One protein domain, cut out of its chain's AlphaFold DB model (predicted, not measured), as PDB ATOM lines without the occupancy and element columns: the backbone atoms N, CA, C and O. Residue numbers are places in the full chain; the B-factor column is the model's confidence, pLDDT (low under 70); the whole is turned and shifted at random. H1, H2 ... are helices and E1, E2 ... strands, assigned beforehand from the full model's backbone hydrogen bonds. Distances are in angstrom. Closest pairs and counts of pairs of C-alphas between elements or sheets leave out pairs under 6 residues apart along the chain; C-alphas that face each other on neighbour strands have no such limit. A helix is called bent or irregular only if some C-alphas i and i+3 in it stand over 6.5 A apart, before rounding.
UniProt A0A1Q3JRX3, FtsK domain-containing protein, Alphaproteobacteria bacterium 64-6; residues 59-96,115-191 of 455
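What this domain is: This is residues 59 to 96 and 115 to 191 of the 455 residues of the protein "FtsK domain-containing protein" of Alphaproteobacteria bacterium 64-6 (UniProt A0A1Q3JRX3). A small sheet of three strands has helix H4 packed over one face, while a helical hairpin, H1 and H2, stands off from the sheet, with the short helix H3 between H2 and the E1 edge of the sheet. After H2 a tail runs away from the rest to the cut at Arg 96 and makes much of the length. The printed part has 115 residues with four named helices and three named strands, in the order H1 H2 H3 E1 H4 E2 E3, and its class is mixed, helices and strands. The sheet's order is E1 - E3 - E2, all antiparallel. The whole is compact by its radius of gyration of the C-alphas, 14.1 A, yet elongated in outline, spanning 47 by 31 by 25 A.

How they stand to each other: H1, residues 63 to 69, and H2, residues 71 to 87, form a helical hairpin; they touch through residues 73 to 78 of H2 alone, closest at the C-alphas of Ala 67 and Phe 74, 4.9 A. Their tilt is shallow, 15 degrees, opposite ways. H3, residues 116 to 123, is close to H2 but not clearly touching, with the C-alphas of Leu 85 and Pro 122 closest at 7.4 A. Residues 134 to 135 pair antiparallel with residues 149 to 150 of E1, which is residues 146 to 150. H4, residues 158 to 172, only just touches H3, with 3 pairs of C-alphas within 8 A, the C-alphas of Arg 116 and Leu 172 closest at 6.5 A; H4 touches H3 with residues 171 to 172 alone. E2, residues 176 to 181, and E3, residues 185 to 190, form a hairpin, with N 179 and O 187 within hydrogen-bond range at 2.8 A. E3 is also the antiparallel neighbour of E1, with N 147 and O 188 at 2.9 A. H4 lies over E3 and E2 at a height over the sheet of 9.0 A and runs along the strands, at 17 degrees to E2 on the local plane. E1, H4 and E2 make a split strand-helix-strand unit, two strands running the same way with E3 between them, and its crossover is right-handed. H3 and H4 on one face of the sheet give two layers. Every O i to N i+4 pair is within hydrogen-bond range in H1, against 11 of 13 in H2, 9 of 11 in H4 and 1 of 4 in H3, where 3 of 5 O i to N i+3 pairs are.

Where its parts are: H1 begins at C-alpha 63 (1.888, 12.972, 29.896). H2 is 24.9 A long, H4 18.2 A and E3 16.5 A, ending at C-alpha 190 (16.271, 3.218, 25.136). H2, H3 and H4 are irregular: C-alphas 72 and 75 are 7.5 A apart, 118 and 121 7.9 A, and 163 and 166 7.4 A.

The domain as a whole: The C-alphas of Arg 96 and Arg 191 are the two farthest apart, 50.5 A. Residues 97 to 114 are cut out, with 33.7 A between C-alphas 96 and 115. The link from H3 to E1, 22 residues, is long. The mean pLDDT of the printed part is 91.6, and residue 95 is under 70.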
ATOM      1  N   ARG A  59      -1.004  15.861  22.225       96.81
ATOM      2  CA  ARG A  59      -0.909  16.191  23.649       96.81
ATOM      3  C   ARG A  59      -0.545  14.974  24.497       96.81
ATOM      4  O   ARG A  59      -0.145  15.149  25.640       96.81
ATOM      5  N   LEU A  60      -0.579  13.748  23.983       96.88
ATOM      6  CA  LEU A  60      -0.003  12.611  24.709       96.88
ATOM      7  C   LEU A  60       1.503  12.779  24.974       96.88
ATOM      8  O   LEU A  60       2.018  12.196  25.921       96.88
ATOM      9  N   ALA A  61       2.211  13.611  24.204       96.06
ATOM     10  CA  ALA A  61       3.606  13.941  24.474       96.06
ATOM     11  C   ALA A  61       3.814  14.382  25.936       96.06
ATOM     12  O   ALA A  61       3.146  15.299  26.409       96.06
ATOM     13  N   GLY A  62       4.727  13.734  26.661       94.88
ATOM     14  CA  GLY A  62       5.093  14.120  28.029       94.88
ATOM     15  C   GLY A  62       4.021  13.917  29.118       94.88
ATOM     16  O   GLY A  62       4.120  14.529  30.184       94.88
ATOM     17  N   ILE A  63       2.956  13.130  28.884       97.06
ATOM     18  CA  ILE A  63       1.888  12.972  29.896       97.06
ATOM     19  C   ILE A  63       2.340  12.218  31.152       97.06
ATOM     20  O   ILE A  63       1.795  12.471  32.226       97.06
ATOM     21  N   ALA A  64       3.321  11.314  31.053       97.25
ATOM     22  CA  ALA A  64       3.861  10.627  32.225       97.25
ATOM     23  C   ALA A  64       4.597  11.615  33.137       97.25
ATOM     24  O   ALA A  64       4.342  11.658  34.340       97.25
ATOM     25  N   GLU A  65       5.434  12.472  32.553       95.94
ATOM     26  CA  GLU A  65       6.139  13.547  33.244       95.94
ATOM     27  C   GLU A  65       5.150  14.549  33.859       95.94
ATOM     28  O   GLU A  65       5.315  14.951  35.014       95.94
ATOM     29  N   LEU A  66       4.088  14.911  33.127       96.25
ATOM     30  CA  LEU A  66       3.009  15.759  33.641       96.25
ATOM     31  C   LEU A  66       2.325  15.123  34.859       96.25
ATOM     32  O   LEU A  66       2.124  15.805  35.864       96.25
ATOM     33  N   ALA A  67       1.996  13.830  34.792       97.12
ATOM     34  CA  ALA A  67       1.349  13.106  35.882       97.12
ATOM     35  C   ALA A  67       2.249  12.993  37.120       97.12
ATOM     36  O   ALA A  67       1.790  13.219  38.237       97.12
ATOM     37  N   GLN A  68       3.536  12.696  36.929       96.50
ATOM     38  CA  GLN A  68       4.513  12.575  38.017       96.50
ATOM     39  C   GLN A  68       4.775  13.911  38.722       96.50
ATOM     40  O   GLN A  68       4.933  13.938  39.939       96.50
ATOM     41  N   ARG A  69       4.789  15.025  37.978       96.38
ATOM     42  CA  ARG A  69       4.968  16.376  38.541       96.38
ATOM     43  C   ARG A  69       3.726  16.921  39.245       96.38
ATOM     44  O   ARG A  69       3.848  17.893  39.980       96.38
ATOM     45  N   ASN A  70       2.552  16.323  39.027       96.38
ATOM     46  CA  ASN A  70       1.282  16.793  39.585       96.38
ATOM     47  C   ASN A  70       0.522  15.646  40.282       96.38
ATOM     48  O   ASN A  70      -0.493  15.179  39.754       96.38
ATOM     49  N   PRO A  71       0.976  15.190  41.468       94.88
ATOM     50  CA  PRO A  71       0.375  14.058  42.179       94.88
ATOM     51  C   PRO A  71      -1.129  14.213  42.443       94.88
ATOM     52  O   PRO A  71      -1.879  13.251  42.271       94.88
ATOM     53  N   ASP A  72      -1.586  15.429  42.760       94.50
ATOM     54  CA  ASP A  72      -3.003  15.735  43.012       94.50
ATOM     55  C   ASP A  72      -3.891  15.483  41.781       94.50
ATOM     56  O   ASP A  72      -5.063  15.122  41.901       94.50
ATOM     57  N   TRP A  73      -3.319  15.609  40.581       95.69
ATOM     58  CA  TRP A  73      -4.001  15.391  39.306       95.69
ATOM     59  C   TRP A  73      -3.740  14.011  38.702       95.69
ATOM     60  O   TRP A  73      -4.380  13.654  37.710       95.69
ATOM     61  N   PHE A  74      -2.862  13.197  39.296       97.12
ATOM     62  CA  PHE A  74      -2.426  11.920  38.726       97.12
ATOM     63  C   PHE A  74      -3.605  11.013  38.347       97.12
ATOM     64  O   PHE A  74      -3.680  10.523  37.220       97.12
ATOM     65  N   LYS A  75      -4.568  10.831  39.264       96.56
ATOM     66  CA  LYS A  75      -5.758   9.993  39.024       96.56
ATOM     67  C   LYS A  75      -6.580  10.492  37.838       96.56
ATOM     68  O   LYS A  75      -7.064   9.682  37.052       96.56
ATOM     69  N   ARG A  76      -6.726  11.814  37.701       95.69
ATOM     70  CA  ARG A  76      -7.476  12.427  36.603       95.69
ATOM     71  C   ARG A  76      -6.763  12.227  35.269       95.69
ATOM     72  O   ARG A  76      -7.387  11.754  34.327       95.69
ATOM     73  N   ILE A  77      -5.459  12.495  35.223       97.56
ATOM     74  CA  ILE A  77      -4.627  12.319  34.024       97.56
ATOM     75  C   ILE A  77      -4.650  10.856  33.562       97.56
ATOM     76  O   ILE A  77      -4.877  10.575  32.386       97.56
ATOM     77  N   GLN A  78      -4.472   9.914  34.494       96.75
ATOM     78  CA  GLN A  78      -4.530   8.484  34.198       96.75
ATOM     79  C   GLN A  78      -5.911   8.060  33.685       96.75
ATOM     80  O   GLN A  78      -6.001   7.236  32.776       96.75
ATOM     81  N   MET A  79      -6.983   8.606  34.260       95.69
ATOM     82  CA  MET A  79      -8.345   8.327  33.814       95.69
ATOM     83  C   MET A  79      -8.586   8.836  32.390       95.69
ATOM     84  O   MET A  79      -9.040   8.050  31.565       95.69
ATOM     85  N   ASP A  80      -8.240  10.089  32.081       96.19
ATOM     86  CA  ASP A  80      -8.437  10.664  30.741       96.19
ATOM     87  C   ASP A  80      -7.599   9.919  29.676       96.19
ATOM     88  O   ASP A  80      -8.086   9.655  28.575       96.19
ATOM     89  N   TYR A  81      -6.378   9.478  30.016       97.00
ATOM     90  CA  TYR A  81      -5.571   8.602  29.152       97.00
ATOM     91  C   TYR A  81      -6.249   7.246  28.900       97.00
ATOM     92  O   TYR A  81      -6.361   6.801  27.760       97.00
ATOM     93  N   ARG A  82      -6.762   6.592  29.947       94.94
ATOM     94  CA  ARG A  82      -7.483   5.317  29.810       94.94
ATOM     95  C   ARG A  82      -8.785   5.449  29.035       94.94
ATOM     96  O   ARG A  82      -9.156   4.522  28.321       94.94
ATOM     97  N   TRP A  83      -9.478   6.574  29.179       94.19
ATOM     98  CA  TRP A  83     -10.689   6.860  28.416       94.19
ATOM     99  C   TRP A  83     -10.372   6.973  26.931       94.19
ATOM    100  O   TRP A  83     -11.060   6.338  26.144       94.19
ATOM    101  N   LEU A  84      -9.285   7.657  26.560       95.62
ATOM    102  CA  LEU A  84      -8.811   7.664  25.177       95.62
ATOM    103  C   LEU A  84      -8.599   6.240  24.643       95.62
ATOM    104  O   LEU A  84      -9.161   5.893  23.610       95.62
ATOM    105  N   LEU A  85      -7.830   5.408  25.359       95.25
ATOM    106  CA  LEU A  85      -7.565   4.025  24.938       95.25
ATOM    107  C   LEU A  85      -8.851   3.206  24.808       95.25
ATOM    108  O   LEU A  85      -8.992   2.419  23.875       95.25
ATOM    109  N   ARG A  86      -9.790   3.388  25.738       92.38
ATOM    110  CA  ARG A  86     -11.099   2.741  25.686       92.38
ATOM    111  C   ARG A  86     -11.887   3.190  24.463       92.38
ATOM    112  O   ARG A  86     -12.448   2.341  23.786       92.38
ATOM    113  N   ASP A  87     -11.929   4.486  24.176       92.44
ATOM    114  CA  ASP A  87     -12.706   5.019  23.059       92.44
ATOM    115  C   ASP A  87     -12.174   4.555  21.700       92.44
ATOM    116  O   ASP A  87     -12.947   4.467  20.753       92.44
ATOM    117  N   MET A  88     -10.889   4.203  21.607       93.81
ATOM    118  CA  MET A  88     -10.294   3.568  20.424       93.81
ATOM    119  C   MET A  88     -10.670   2.085  20.256       93.81
ATOM    120  O   MET A  88     -10.391   1.512  19.207       93.81
ATOM    121  N   LEU A  89     -11.255   1.446  21.275       89.75
ATOM    122  CA  LEU A  89     -11.624   0.026  21.249       89.75
ATOM    123  C   LEU A  89     -13.142  -0.174  21.293       89.75
ATOM    124  O   LEU A  89     -13.709  -0.795  20.403       89.75
ATOM    125  N   ASP A  90     -13.780   0.349  22.339       85.88
ATOM    126  CA  ASP A  90     -15.210   0.218  22.618       85.88
ATOM    127  C   ASP A  90     -15.732   1.495  23.317       85.88
ATOM    128  O   ASP A  90     -15.778   1.581  24.559       85.88
ATOM    129  N   PRO A  91     -16.036   2.548  22.534       81.69
ATOM    130  CA  PRO A  91     -16.495   3.824  23.062       81.69
ATOM    131  C   PRO A  91     -17.907   3.720  23.640       81.69
ATOM    132  O   PRO A  91     -18.794   3.060  23.101       81.69
ATOM    133  N   ILE A  92     -18.157   4.458  24.724       76.62
ATOM    134  CA  ILE A  92     -19.505   4.534  25.298       76.62
ATOM    135  C   ILE A  92     -20.390   5.394  24.395       76.62
ATOM    136  O   ILE A  92     -20.137   6.587  24.218       76.62
ATOM    137  N   ALA A  93     -21.471   4.807  23.881       73.38
ATOM    138  CA  ALA A  93     -22.497   5.555  23.172       73.38
ATOM    139  C   ALA A  93     -23.226   6.535  24.119       73.38
ATOM    140  O   ALA A  93     -23.575   6.154  25.242       73.38
ATOM    141  N   PRO A  94     -23.497   7.784  23.691       74.00
ATOM    142  CA  PRO A  94     -24.332   8.701  24.455       74.00
ATOM    143  C   PRO A  94     -25.716   8.092  24.728       74.00
ATOM    144  O   PRO A  94     -26.243   7.366  23.877       74.00
ATOM    145  N   PRO A  95     -26.362   8.430  25.860       67.50
ATOM    146  CA  PRO A  95     -27.747   8.042  26.087       67.50
ATOM    147  C   PRO A  95     -28.613   8.530  24.916       67.50
ATOM    148  O   PRO A  95     -28.630   9.726  24.632       67.50
ATOM    149  N   ARG A  96     -29.348   7.611  24.269       75.19
ATOM    150  CA  ARG A  96     -30.228   7.850  23.099       75.19
ATOM    151  C   ARG A  96     -29.531   8.030  21.741       75.19
ATOM    152  O   ARG A  96     -30.161   8.531  20.811       75.19
ATOM    153  N   ALA A 115       4.591  11.584  21.353       96.44
ATOM    154  CA  ALA A 115       3.243  11.090  21.650       96.44
ATOM    155  C   ALA A 115       3.092   9.579  21.389       96.44
ATOM    156  O   ALA A 115       2.317   8.906  22.069       96.44
ATOM    157  N   ARG A 116       3.867   9.029  20.442       96.94
ATOM    158  CA  ARG A 116       3.783   7.622  20.000       96.94
ATOM    159  C   ARG A 116       3.892   6.582  21.127       96.94
ATOM    160  O   ARG A 116       3.077   5.660  21.123       96.94
ATOM    161  N   PRO A 117       4.806   6.699  22.118       96.88
ATOM    162  CA  PRO A 117       4.943   5.706  23.189       96.88
ATOM    163  C   PRO A 117       3.625   5.354  23.880       96.88
ATOM    164  O   PRO A 117       3.368   4.191  24.181       96.88
ATOM    165  N   TYR A 118       2.762   6.347  24.084       97.50
ATOM    166  CA  TYR A 118       1.502   6.204  24.808       97.50
ATOM    167  C   TYR A 118       0.421   5.449  24.025       97.50
ATOM    168  O   TYR A 118      -0.596   5.081  24.608       97.50
ATOM    169  N   LEU A 119       0.643   5.171  22.738       97.00
ATOM    170  CA  LEU A 119      -0.275   4.427  21.873       97.00
ATOM    171  C   LEU A 119       0.328   3.108  21.364       97.00
ATOM    172  O   LEU A 119      -0.156   2.555  20.382       97.00
ATOM    173  N   LEU A 120       1.339   2.557  22.048       95.56
ATOM    174  CA  LEU A 120       1.948   1.267  21.687       95.56
ATOM    175  C   LEU A 120       0.956   0.096  21.674       95.56
ATOM    176  O   LEU A 120       1.002  -0.720  20.757       95.56
ATOM    177  N   GLY A 121       0.067   0.002  22.668       94.31
ATOM    178  CA  GLY A 121      -0.980  -1.025  22.696       94.31
ATOM    179  C   GLY A 121      -1.904  -0.940  21.479       94.31
ATOM    180  O   GLY A 121      -1.977  -1.917  20.734       94.31
ATOM    181  N   PRO A 122      -2.546   0.220  21.230       95.56
ATOM    182  CA  PRO A 122      -3.344   0.451  20.026       95.56
ATOM    183  C   PRO A 122      -2.596   0.195  18.714       95.56
ATOM    184  O   PRO A 122      -3.107  -0.524  17.861       95.56
ATOM    185  N   PHE A 123      -1.371   0.709  18.565       95.50
ATOM    186  CA  PHE A 123      -0.571   0.566  17.343       95.50
ATOM    187  C   PHE A 123      -0.302  -0.899  16.974       95.50
ATOM    188  O   PHE A 123      -0.352  -1.268  15.804       95.50
ATOM    189  N   PHE A 124      -0.054  -1.753  17.971       93.88
ATOM    190  CA  PHE A 124       0.155  -3.188  17.765       93.88
ATOM    191  C   PHE A 124      -1.111  -4.039  17.925       93.88
ATOM    192  O   PHE A 124      -1.004  -5.268  17.904       93.88
ATOM    193  N   ALA A 125      -2.272  -3.410  18.127       92.69
ATOM    194  CA  ALA A 125      -3.532  -4.066  18.473       92.69
ATOM    195  C   ALA A 125      -3.400  -5.066  19.646       92.69
ATOM    196  O   ALA A 125      -4.019  -6.128  19.659       92.69
ATOM    197  N   VAL A 126      -2.572  -4.746  20.646       91.56
ATOM    198  CA  VAL A 126      -2.349  -5.609  21.817       91.56
ATOM    199  C   VAL A 126      -3.351  -5.246  22.903       91.56
ATOM    200  O   VAL A 126      -3.216  -4.211  23.560       91.56
ATOM    201  N   HIS A 127      -4.347  -6.103  23.111       90.62
ATOM    202  CA  HIS A 127      -5.355  -5.942  24.154       90.62
ATOM    203  C   HIS A 127      -5.768  -7.280  24.777       90.62
ATOM    204  O   HIS A 127      -5.737  -8.323  24.130       90.62
ATOM    205  N   ALA A 128      -6.215  -7.241  26.034       89.38
ATOM    206  CA  ALA A 128      -6.789  -8.378  26.751       89.38
ATOM    207  C   ALA A 128      -8.020  -7.913  27.534       89.38
ATOM    208  O   ALA A 128      -8.031  -6.804  28.067       89.38
ATOM    209  N   ALA A 129      -9.070  -8.740  27.576       87.00
ATOM    210  CA  ALA A 129     -10.322  -8.444  28.284       87.00
ATOM    211  C   ALA A 129     -10.878  -7.024  28.007       87.00
ATOM    212  O   ALA A 129     -11.256  -6.297  28.928       87.00
ATOM    213  N   GLY A 130     -10.876  -6.610  26.733       87.19
ATOM    214  CA  GLY A 130     -11.389  -5.301  26.309       87.19
ATOM    215  C   GLY A 130     -10.530  -4.105  26.737       87.19
ATOM    216  O   GLY A 130     -11.051  -3.000  26.870       87.19
ATOM    217  N   ARG A 131      -9.230  -4.298  27.007       90.75
ATOM    218  CA  ARG A 131      -8.302  -3.213  27.365       90.75
ATOM    219  C   ARG A 131      -6.979  -3.357  26.633       90.75
ATOM    220  O   ARG A 131      -6.347  -4.413  26.695       90.75
ATOM    221  N   PHE A 132      -6.540  -2.286  25.979       94.00
ATOM    222  CA  PHE A 132      -5.198  -2.225  25.406       94.00
ATOM    223  C   PHE A 132      -4.117  -2.359  26.481       94.00
ATOM    224  O   PHE A 132      -4.302  -1.953  27.631       94.00
ATOM    225  N   ALA A 133      -2.963  -2.894  26.081       94.56
ATOM    226  CA  ALA A 133      -1.725  -2.691  26.816       94.56
ATOM    227  C   ALA A 133      -1.457  -1.183  26.933       94.56
ATOM    228  O   ALA A 133      -1.445  -0.469  25.929       94.56
ATOM    229  N   GLU A 134      -1.246  -0.689  28.149       95.19
ATOM    230  CA  GLU A 134      -1.113   0.748  28.409       95.19
ATOM    231  C   GLU A 134       0.270   1.097  28.958       95.19
ATOM    232  O   GLU A 134       0.920   0.290  29.626       95.19
ATOM    233  N   VAL A 135       0.721   2.328  28.715       97.00
ATOM    234  CA  VAL A 135       1.939   2.841  29.346       97.00
ATOM    235  C   VAL A 135       1.633   3.240  30.788       97.00
ATOM    236  O   VAL A 135       0.743   4.042  31.070       97.00
ATOM    237  N   CYS A 136       2.409   2.714  31.730       96.94
ATOM    238  CA  CYS A 136       2.307   3.058  33.139       96.94
ATOM    239  C   CYS A 136       2.867   4.461  33.382       96.94
ATOM    240  O   CYS A 136       4.083   4.629  33.509       96.94
ATOM    241  N   LEU A 137       1.985   5.457  33.496       97.50
ATOM    242  CA  LEU A 137       2.365   6.865  33.681       97.50
ATOM    243  C   LEU A 137       3.227   7.110  34.930       97.50
ATOM    244  O   LEU A 137       4.057   8.008  34.928       97.50
ATOM    245  N   ALA A 138       3.078   6.297  35.981       96.94
ATOM    246  CA  ALA A 138       3.879   6.413  37.205       96.94
ATOM    247  C   ALA A 138       5.313   5.874  37.066       96.94
ATOM    248  O   ALA A 138       6.186   6.264  37.834       96.94
ATOM    249  N   ARG A 139       5.559   4.933  36.142       96.81
ATOM    250  CA  ARG A 139       6.842   4.205  36.039       96.81
ATOM    251  C   ARG A 139       7.589   4.445  34.727       96.81
ATOM    252  O   ARG A 139       8.692   3.917  34.560       96.81
ATOM    253  N   SER A 140       6.994   5.214  33.820       97.75
ATOM    254  CA  SER A 140       7.525   5.508  32.489       97.75
ATOM    255  C   SER A 140       8.014   6.946  32.403       97.75
ATOM    256  O   SER A 140       7.417   7.844  32.983       97.75
ATOM    257  N   SER A 141       9.070   7.152  31.632       95.81
ATOM    258  CA  SER A 141       9.591   8.457  31.231       95.81
ATOM    259  C   SER A 141      10.127   8.294  29.807       95.81
ATOM    260  O   SER A 141      11.326   8.045  29.630       95.81
ATOM    261  N   PRO A 142       9.251   8.285  28.782       94.75
ATOM    262  CA  PRO A 142       9.654   7.951  27.419       94.75
ATOM    263  C   PRO A 142      10.762   8.864  26.879       94.75
ATOM    264  O   PRO A 142      11.672   8.370  26.211       94.75
ATOM    265  N   ASP A 143      10.744  10.148  27.249       89.81
ATOM    266  CA  ASP A 143      11.766  11.129  26.862       89.81
ATOM    267  C   ASP A 143      13.125  10.837  27.520       89.81
ATOM    268  O   ASP A 143      14.178  11.034  26.914       89.81
ATOM    269  N   ALA A 144      13.111  10.276  28.733       91.12
ATOM    270  CA  ALA A 144      14.305   9.776  29.418       91.12
ATOM    271  C   ALA A 144      14.686   8.343  28.993       91.12
ATOM    272  O   ALA A 144      15.598   7.744  29.566       91.12
ATOM    273  N   GLY A 145      13.999   7.772  27.999       94.12
ATOM    274  CA  GLY A 145      14.313   6.452  27.467       94.12
ATOM    275  C   GLY A 145      13.800   5.289  28.313       94.12
ATOM    276  O   GLY A 145      14.413   4.227  28.285       94.12
ATOM    277  N   LYS A 146      12.702   5.442  29.062       96.44
ATOM    278  CA  LYS A 146      12.083   4.340  29.818       96.44
ATOM    279  C   LYS A 146      10.582   4.262  29.554       96.44
ATOM    280  O   LYS A 146       9.864   5.225  29.797       96.44
ATOM    281  N   ILE A 147      10.088   3.103  29.133       97.50
ATOM    282  CA  ILE A 147       8.652   2.845  28.954       97.50
ATOM    283  C   ILE A 147       8.304   1.572  29.715       97.50
ATOM    284  O   ILE A 147       8.917   0.534  29.499       97.50
ATOM    285  N   VAL A 148       7.318   1.637  30.603       97.50
ATOM    286  CA  VAL A 148       6.779   0.465  31.295       97.50
ATOM    287  C   VAL A 148       5.383   0.217  30.762       97.50
ATOM    288  O   VAL A 148       4.477   1.009  31.011       97.50
ATOM    289  N   ILE A 149       5.217  -0.876  30.031       96.81
ATOM    290  CA  ILE A 149       3.936  -1.300  29.473       96.81
ATOM    291  C   ILE A 149       3.285  -2.257  30.462       96.81
ATOM    292  O   ILE A 149       3.952  -3.141  30.999       96.81
ATOM    293  N   VAL A 150       1.993  -2.075  30.710       95.44
ATOM    294  CA  VAL A 150       1.195  -2.906  31.609       95.44
ATOM    295  C   VAL A 150       0.060  -3.529  30.816       95.44
ATOM    296  O   VAL A 150      -0.722  -2.819  30.179       95.44
ATOM    297  N   GLN A 151      -0.051  -4.853  30.883       92.56
ATOM    298  CA  GLN A 151      -1.213  -5.560  30.368       92.56
ATOM    299  C   GLN A 151      -2.242  -5.656  31.490       92.56
ATOM    300  O   GLN A 151      -2.052  -6.365  32.475       92.56
ATOM    301  N   THR A 152      -3.341  -4.917  31.358       79.75
ATOM    302  CA  THR A 152      -4.451  -5.020  32.309       79.75
ATOM    303  C   THR A 152      -5.448  -6.052  31.790       79.75
ATOM    304  O   THR A 152      -5.835  -5.988  30.628       79.75
ATOM    305  N   GLY A 153      -5.882  -6.989  32.637       74.81
ATOM    306  CA  GLY A 153      -6.904  -7.985  32.279       74.81
ATOM    307  C   GLY A 153      -6.379  -9.306  31.706       74.81
ATOM    308  O   GLY A 153      -7.180 -10.119  31.260       74.81
ATOM    309  N   GLY A 154      -5.065  -9.540  31.729       81.31
ATOM    310  CA  GLY A 154      -4.453 -10.804  31.314       81.31
ATOM    311  C   GLY A 154      -2.941 -10.821  31.562       81.31
ATOM    312  O   GLY A 154      -2.387  -9.783  31.937       81.31
ATOM    313  N   PRO A 155      -2.278 -11.975  31.375       87.00
ATOM    314  CA  PRO A 155      -0.831 -12.071  31.502       87.00
ATOM    315  C   PRO A 155      -0.128 -11.277  30.396       87.00
ATOM    316  O   PRO A 155      -0.617 -11.162  29.271       87.00
ATOM    317  N   MET A 156       1.041 -10.744  30.723       90.00
ATOM    318  CA  MET A 156       1.929 -10.105  29.764       90.00
ATOM    319  C   MET A 156       2.688 -11.156  28.948       90.00
ATOM    320  O   MET A 156       3.354 -12.022  29.509       90.00
ATOM    321  N   ASP A 157       2.639 -11.045  27.619       87.69
ATOM    322  CA  ASP A 157       3.415 -11.899  26.713       87.69
ATOM    323  C   ASP A 157       4.705 -11.193  26.269       87.69
ATOM    324  O   ASP A 157       4.767 -10.501  25.244       87.69
ATOM    325  N   ALA A 158       5.762 -11.361  27.063       85.44
ATOM    326  CA  ALA A 158       7.069 -10.779  26.777       85.44
ATOM    327  C   ALA A 158       7.704 -11.320  25.484       85.44
ATOM    328  O   ALA A 158       8.452 -10.594  24.821       85.44
ATOM    329  N   VAL A 159       7.405 -12.564  25.091       84.31
ATOM    330  CA  VAL A 159       7.918 -13.168  23.850       84.31
ATOM    331  C   VAL A 159       7.321 -12.449  22.649       84.31
ATOM    332  O   VAL A 159       8.049 -12.039  21.739       84.31
ATOM    333  N   ALA A 160       6.014 -12.206  22.679       87.44
ATOM    334  CA  ALA A 160       5.339 -11.484  21.618       87.44
ATOM    335  C   ALA A 160       5.777 -10.006  21.565       87.44
ATOM    336  O   ALA A 160       5.893  -9.442  20.474       87.44
ATOM    337  N   TRP A 161       6.071  -9.357  22.698       88.94
ATOM    338  CA  TRP A 161       6.683  -8.016  22.693       88.94
ATOM    339  C   TRP A 161       8.096  -8.019  22.107       88.94
ATOM    340  O   TRP A 161       8.431  -7.133  21.319       88.94
ATOM    341  N   ARG A 162       8.908  -9.034  22.423       86.00
ATOM    342  CA  ARG A 162      10.260  -9.194  21.865       86.00
ATOM    343  C   ARG A 162      10.221  -9.336  20.343       86.00
ATOM    344  O   ARG A 162      10.987  -8.664  19.658       86.00
ATOM    345  N   ALA A 163       9.281 -10.117  19.812       84.62
ATOM    346  CA  ALA A 163       9.077 -10.265  18.369       84.62
ATOM    347  C   ALA A 163       8.676  -8.949  17.668       84.62
ATOM    348  O   ALA A 163       8.971  -8.764  16.489       84.62
ATOM    349  N   ARG A 164       8.045  -8.009  18.389       90.56
ATOM    350  CA  ARG A 164       7.628  -6.691  17.873       90.56
ATOM    351  C   ARG A 164       8.711  -5.615  17.960       90.56
ATOM    352  O   ARG A 164       8.528  -4.550  17.371       90.56
ATOM    353  N   LEU A 165       9.832  -5.862  18.646       87.44
ATOM    354  CA  LEU A 165      10.907  -4.873  18.810       87.44
ATOM    355  C   LEU A 165      11.384  -4.230  17.494       87.44
ATOM    356  O   LEU A 165      11.599  -3.019  17.512       87.44
ATOM    357  N   PRO A 166      11.517  -4.946  16.356       83.94
ATOM    358  CA  PRO A 166      11.909  -4.312  15.095       83.94
ATOM    359  C   PRO A 166      10.909  -3.249  14.617       83.94
ATOM    360  O   PRO A 166      11.300  -2.127  14.308       83.94
ATOM    361  N   ALA A 167       9.610  -3.567  14.620       89.69
ATOM    362  CA  ALA A 167       8.559  -2.624  14.237       89.69
ATOM    363  C   ALA A 167       8.416  -1.481  15.257       89.69
ATOM    364  O   ALA A 167       8.181  -0.333  14.884       89.69
ATOM    365  N   LEU A 168       8.611  -1.780  16.546       93.06
ATOM    366  CA  LEU A 168       8.591  -0.789  17.621       93.06
ATOM    367  C   LEU A 168       9.718   0.229  17.454       93.06
ATOM    368  O   LEU A 168       9.468   1.424  17.554       93.06
ATOM    369  N   ASN A 169      10.937  -0.229  17.167       90.12
ATOM    370  CA  ASN A 169      12.080   0.644  16.902       90.12
ATOM    371  C   ASN A 169      11.864   1.491  15.642       90.12
ATOM    372  O   ASN A 169      12.082   2.699  15.685       90.12
ATOM    373  N   ALA A 170      11.313   0.908  14.572       90.06
ATOM    374  CA  ALA A 170      10.962   1.662  13.370       90.06
ATOM    375  C   ALA A 170       9.938   2.784  13.646       90.06
ATOM    376  O   ALA A 170      10.024   3.861  13.056       90.06
ATOM    377  N   TRP A 171       8.982   2.565  14.558       93.62
ATOM    378  CA  TRP A 171       7.936   3.547  14.864       93.62
ATOM    379  C   TRP A 171       8.331   4.574  15.939       93.62
ATOM    380  O   TRP A 171       8.028   5.761  15.798       93.62
ATOM    381  N   LEU A 172       9.022   4.157  17.006       92.25
ATOM    382  CA  LEU A 172       9.452   5.039  18.103       92.25
ATOM    383  C   LEU A 172      10.797   5.736  17.845       92.25
ATOM    384  O   LEU A 172      11.139   6.678  18.570       92.25
ATOM    385  N   GLY A 173      11.559   5.286  16.850       86.75
ATOM    386  CA  GLY A 173      12.984   5.572  16.683       86.75
ATOM    387  C   GLY A 173      13.853   4.522  17.385       86.75
ATOM    388  O   GLY A 173      13.496   4.045  18.460       86.75
ATOM    389  N   ASP A 174      14.983   4.171  16.769       78.06
ATOM    390  CA  ASP A 174      15.839   3.048  17.172       78.06
ATOM    391  C   ASP A 174      16.415   3.145  18.599       78.06
ATOM    392  O   ASP A 174      16.584   4.225  19.176       78.06
ATOM    393  N   GLY A 175      16.791   1.985  19.143       85.75
ATOM    394  CA  GLY A 175      17.522   1.834  20.405       85.75
ATOM    395  C   GLY A 175      16.695   1.290  21.569       85.75
ATOM    396  O   GLY A 175      17.212   1.163  22.673       85.75
ATOM    397  N   TRP A 176      15.421   0.958  21.377       90.44
ATOM    398  CA  TRP A 176      14.595   0.342  22.411       90.44
ATOM    399  C   TRP A 176      14.837  -1.162  22.516       90.44
ATOM    400  O   TRP A 176      14.816  -1.891  21.524       90.44
ATOM    401  N   SER A 177      15.002  -1.627  23.752       89.88
ATOM    402  CA  SER A 177      15.183  -3.037  24.108       89.88
ATOM    403  C   SER A 177      14.375  -3.376  25.358       89.88
ATOM    404  O   SER A 177      14.091  -2.496  26.175       89.88
ATOM    405  N   ILE A 178      14.027  -4.651  25.534       90.75
ATOM    406  CA  ILE A 178      13.399  -5.136  26.769       90.75
ATOM    407  C   ILE A 178      14.479  -5.250  27.853       90.75
ATOM    408  O   ILE A 178      15.463  -5.971  27.694       90.75
ATOM    409  N   ALA A 179      14.304  -4.524  28.957       90.81
ATOM    410  CA  ALA A 179      15.202  -4.553  30.111       90.81
ATOM    411  C   ALA A 179      14.772  -5.564  31.178       90.81
ATOM    412  O   ALA A 179      15.627  -6.145  31.850       90.81
ATOM    413  N   ALA A 180      13.462  -5.719  31.350       89.94
ATOM    414  CA  ALA A 180      12.832  -6.619  32.303       89.94
ATOM    415  C   ALA A 180      11.386  -6.883  31.876       89.94
ATOM    416  O   ALA A 180      10.763  -6.034  31.233       89.94
ATOM    417  N   ASP A 181      10.857  -8.023  32.288       91.31
ATOM    418  CA  ASP A 181       9.461  -8.397  32.139       91.31
ATOM    419  C   ASP A 181       9.008  -9.214  33.357       91.31
ATOM    420  O   ASP A 181       9.820  -9.853  34.027       91.31
ATOM    421  N   ASP A 182       7.720  -9.124  33.677       89.62
ATOM    422  CA  ASP A 182       7.049  -9.908  34.712       89.62
ATOM    423  C   ASP A 182       5.664 -10.351  34.212       89.62
ATOM    424  O   ASP A 182       5.280 -10.063  33.078       89.62
ATOM    425  N   ALA A 183       4.887 -11.029  35.061       88.00
ATOM    426  CA  ALA A 183       3.571 -11.564  34.705       88.00
ATOM    427  C   ALA A 183       2.573 -10.524  34.149       88.00
ATOM    428  O   ALA A 183       1.584 -10.903  33.527       88.00
ATOM    429  N   SER A 184       2.802  -9.227  34.368       90.88
ATOM    430  CA  SER A 184       1.904  -8.131  33.990       90.88
ATOM    431  C   SER A 184       2.590  -6.968  33.268       90.88
ATOM    432  O   SER A 184       1.895  -6.087  32.749       90.88
ATOM    433  N   THR A 185       3.929  -6.931  33.222       93.94
ATOM    434  CA  THR A 185       4.670  -5.784  32.686       93.94
ATOM    435  C   THR A 185       5.823  -6.154  31.765       93.94
ATOM    436  O   THR A 185       6.472  -7.180  31.925       93.94
ATOM    437  N   VAL A 186       6.099  -5.265  30.810       95.69
ATOM    438  CA  VAL A 186       7.337  -5.237  30.023       95.69
ATOM    439  C   VAL A 186       7.943  -3.852  30.187       95.69
ATOM    440  O   VAL A 186       7.293  -2.835  29.938       95.69
ATOM    441  N   THR A 187       9.203  -3.804  30.607       96.06
ATOM    442  CA  THR A 187       9.983  -2.571  30.709       96.06
ATOM    443  C   THR A 187      10.900  -2.453  29.505       96.06
ATOM    444  O   THR A 187      11.838  -3.234  29.345       96.06
ATOM    445  N   LEU A 188      10.661  -1.436  28.687       94.75
ATOM    446  CA  LEU A 188      11.532  -1.032  27.599       94.75
ATOM    447  C   LEU A 188      12.477   0.066  28.073       94.75
ATOM    448  O   LEU A 188      12.051   1.025  28.726       94.75
ATOM    449  N   ILE A 189      13.745  -0.042  27.693       93.88
ATOM    450  CA  ILE A 189      14.703   1.050  27.846       93.88
ATOM    451  C   ILE A 189      15.336   1.397  26.506       93.88
ATOM    452  O   ILE A 189      15.664   0.510  25.713       93.88
ATOM    453  N   ARG A 190      15.523   2.695  26.269       91.12
ATOM    454  CA  ARG A 190      16.271   3.218  25.136       91.12
ATOM    455  C   ARG A 190      17.753   3.162  25.479       91.12
ATOM    456  O   ARG A 190      18.249   3.914  26.316       91.12
ATOM    457  N   ARG A 191      18.465   2.258  24.827       86.31
ATOM    458  CA  ARG A 191      19.912   2.126  24.901       86.31
ATOM    459  C   ARG A 191      20.536   2.932  23.775       86.31
ATOM    460  O   ARG A 191      20.093   2.892  22.631       86.31
TER     461      ARG A 191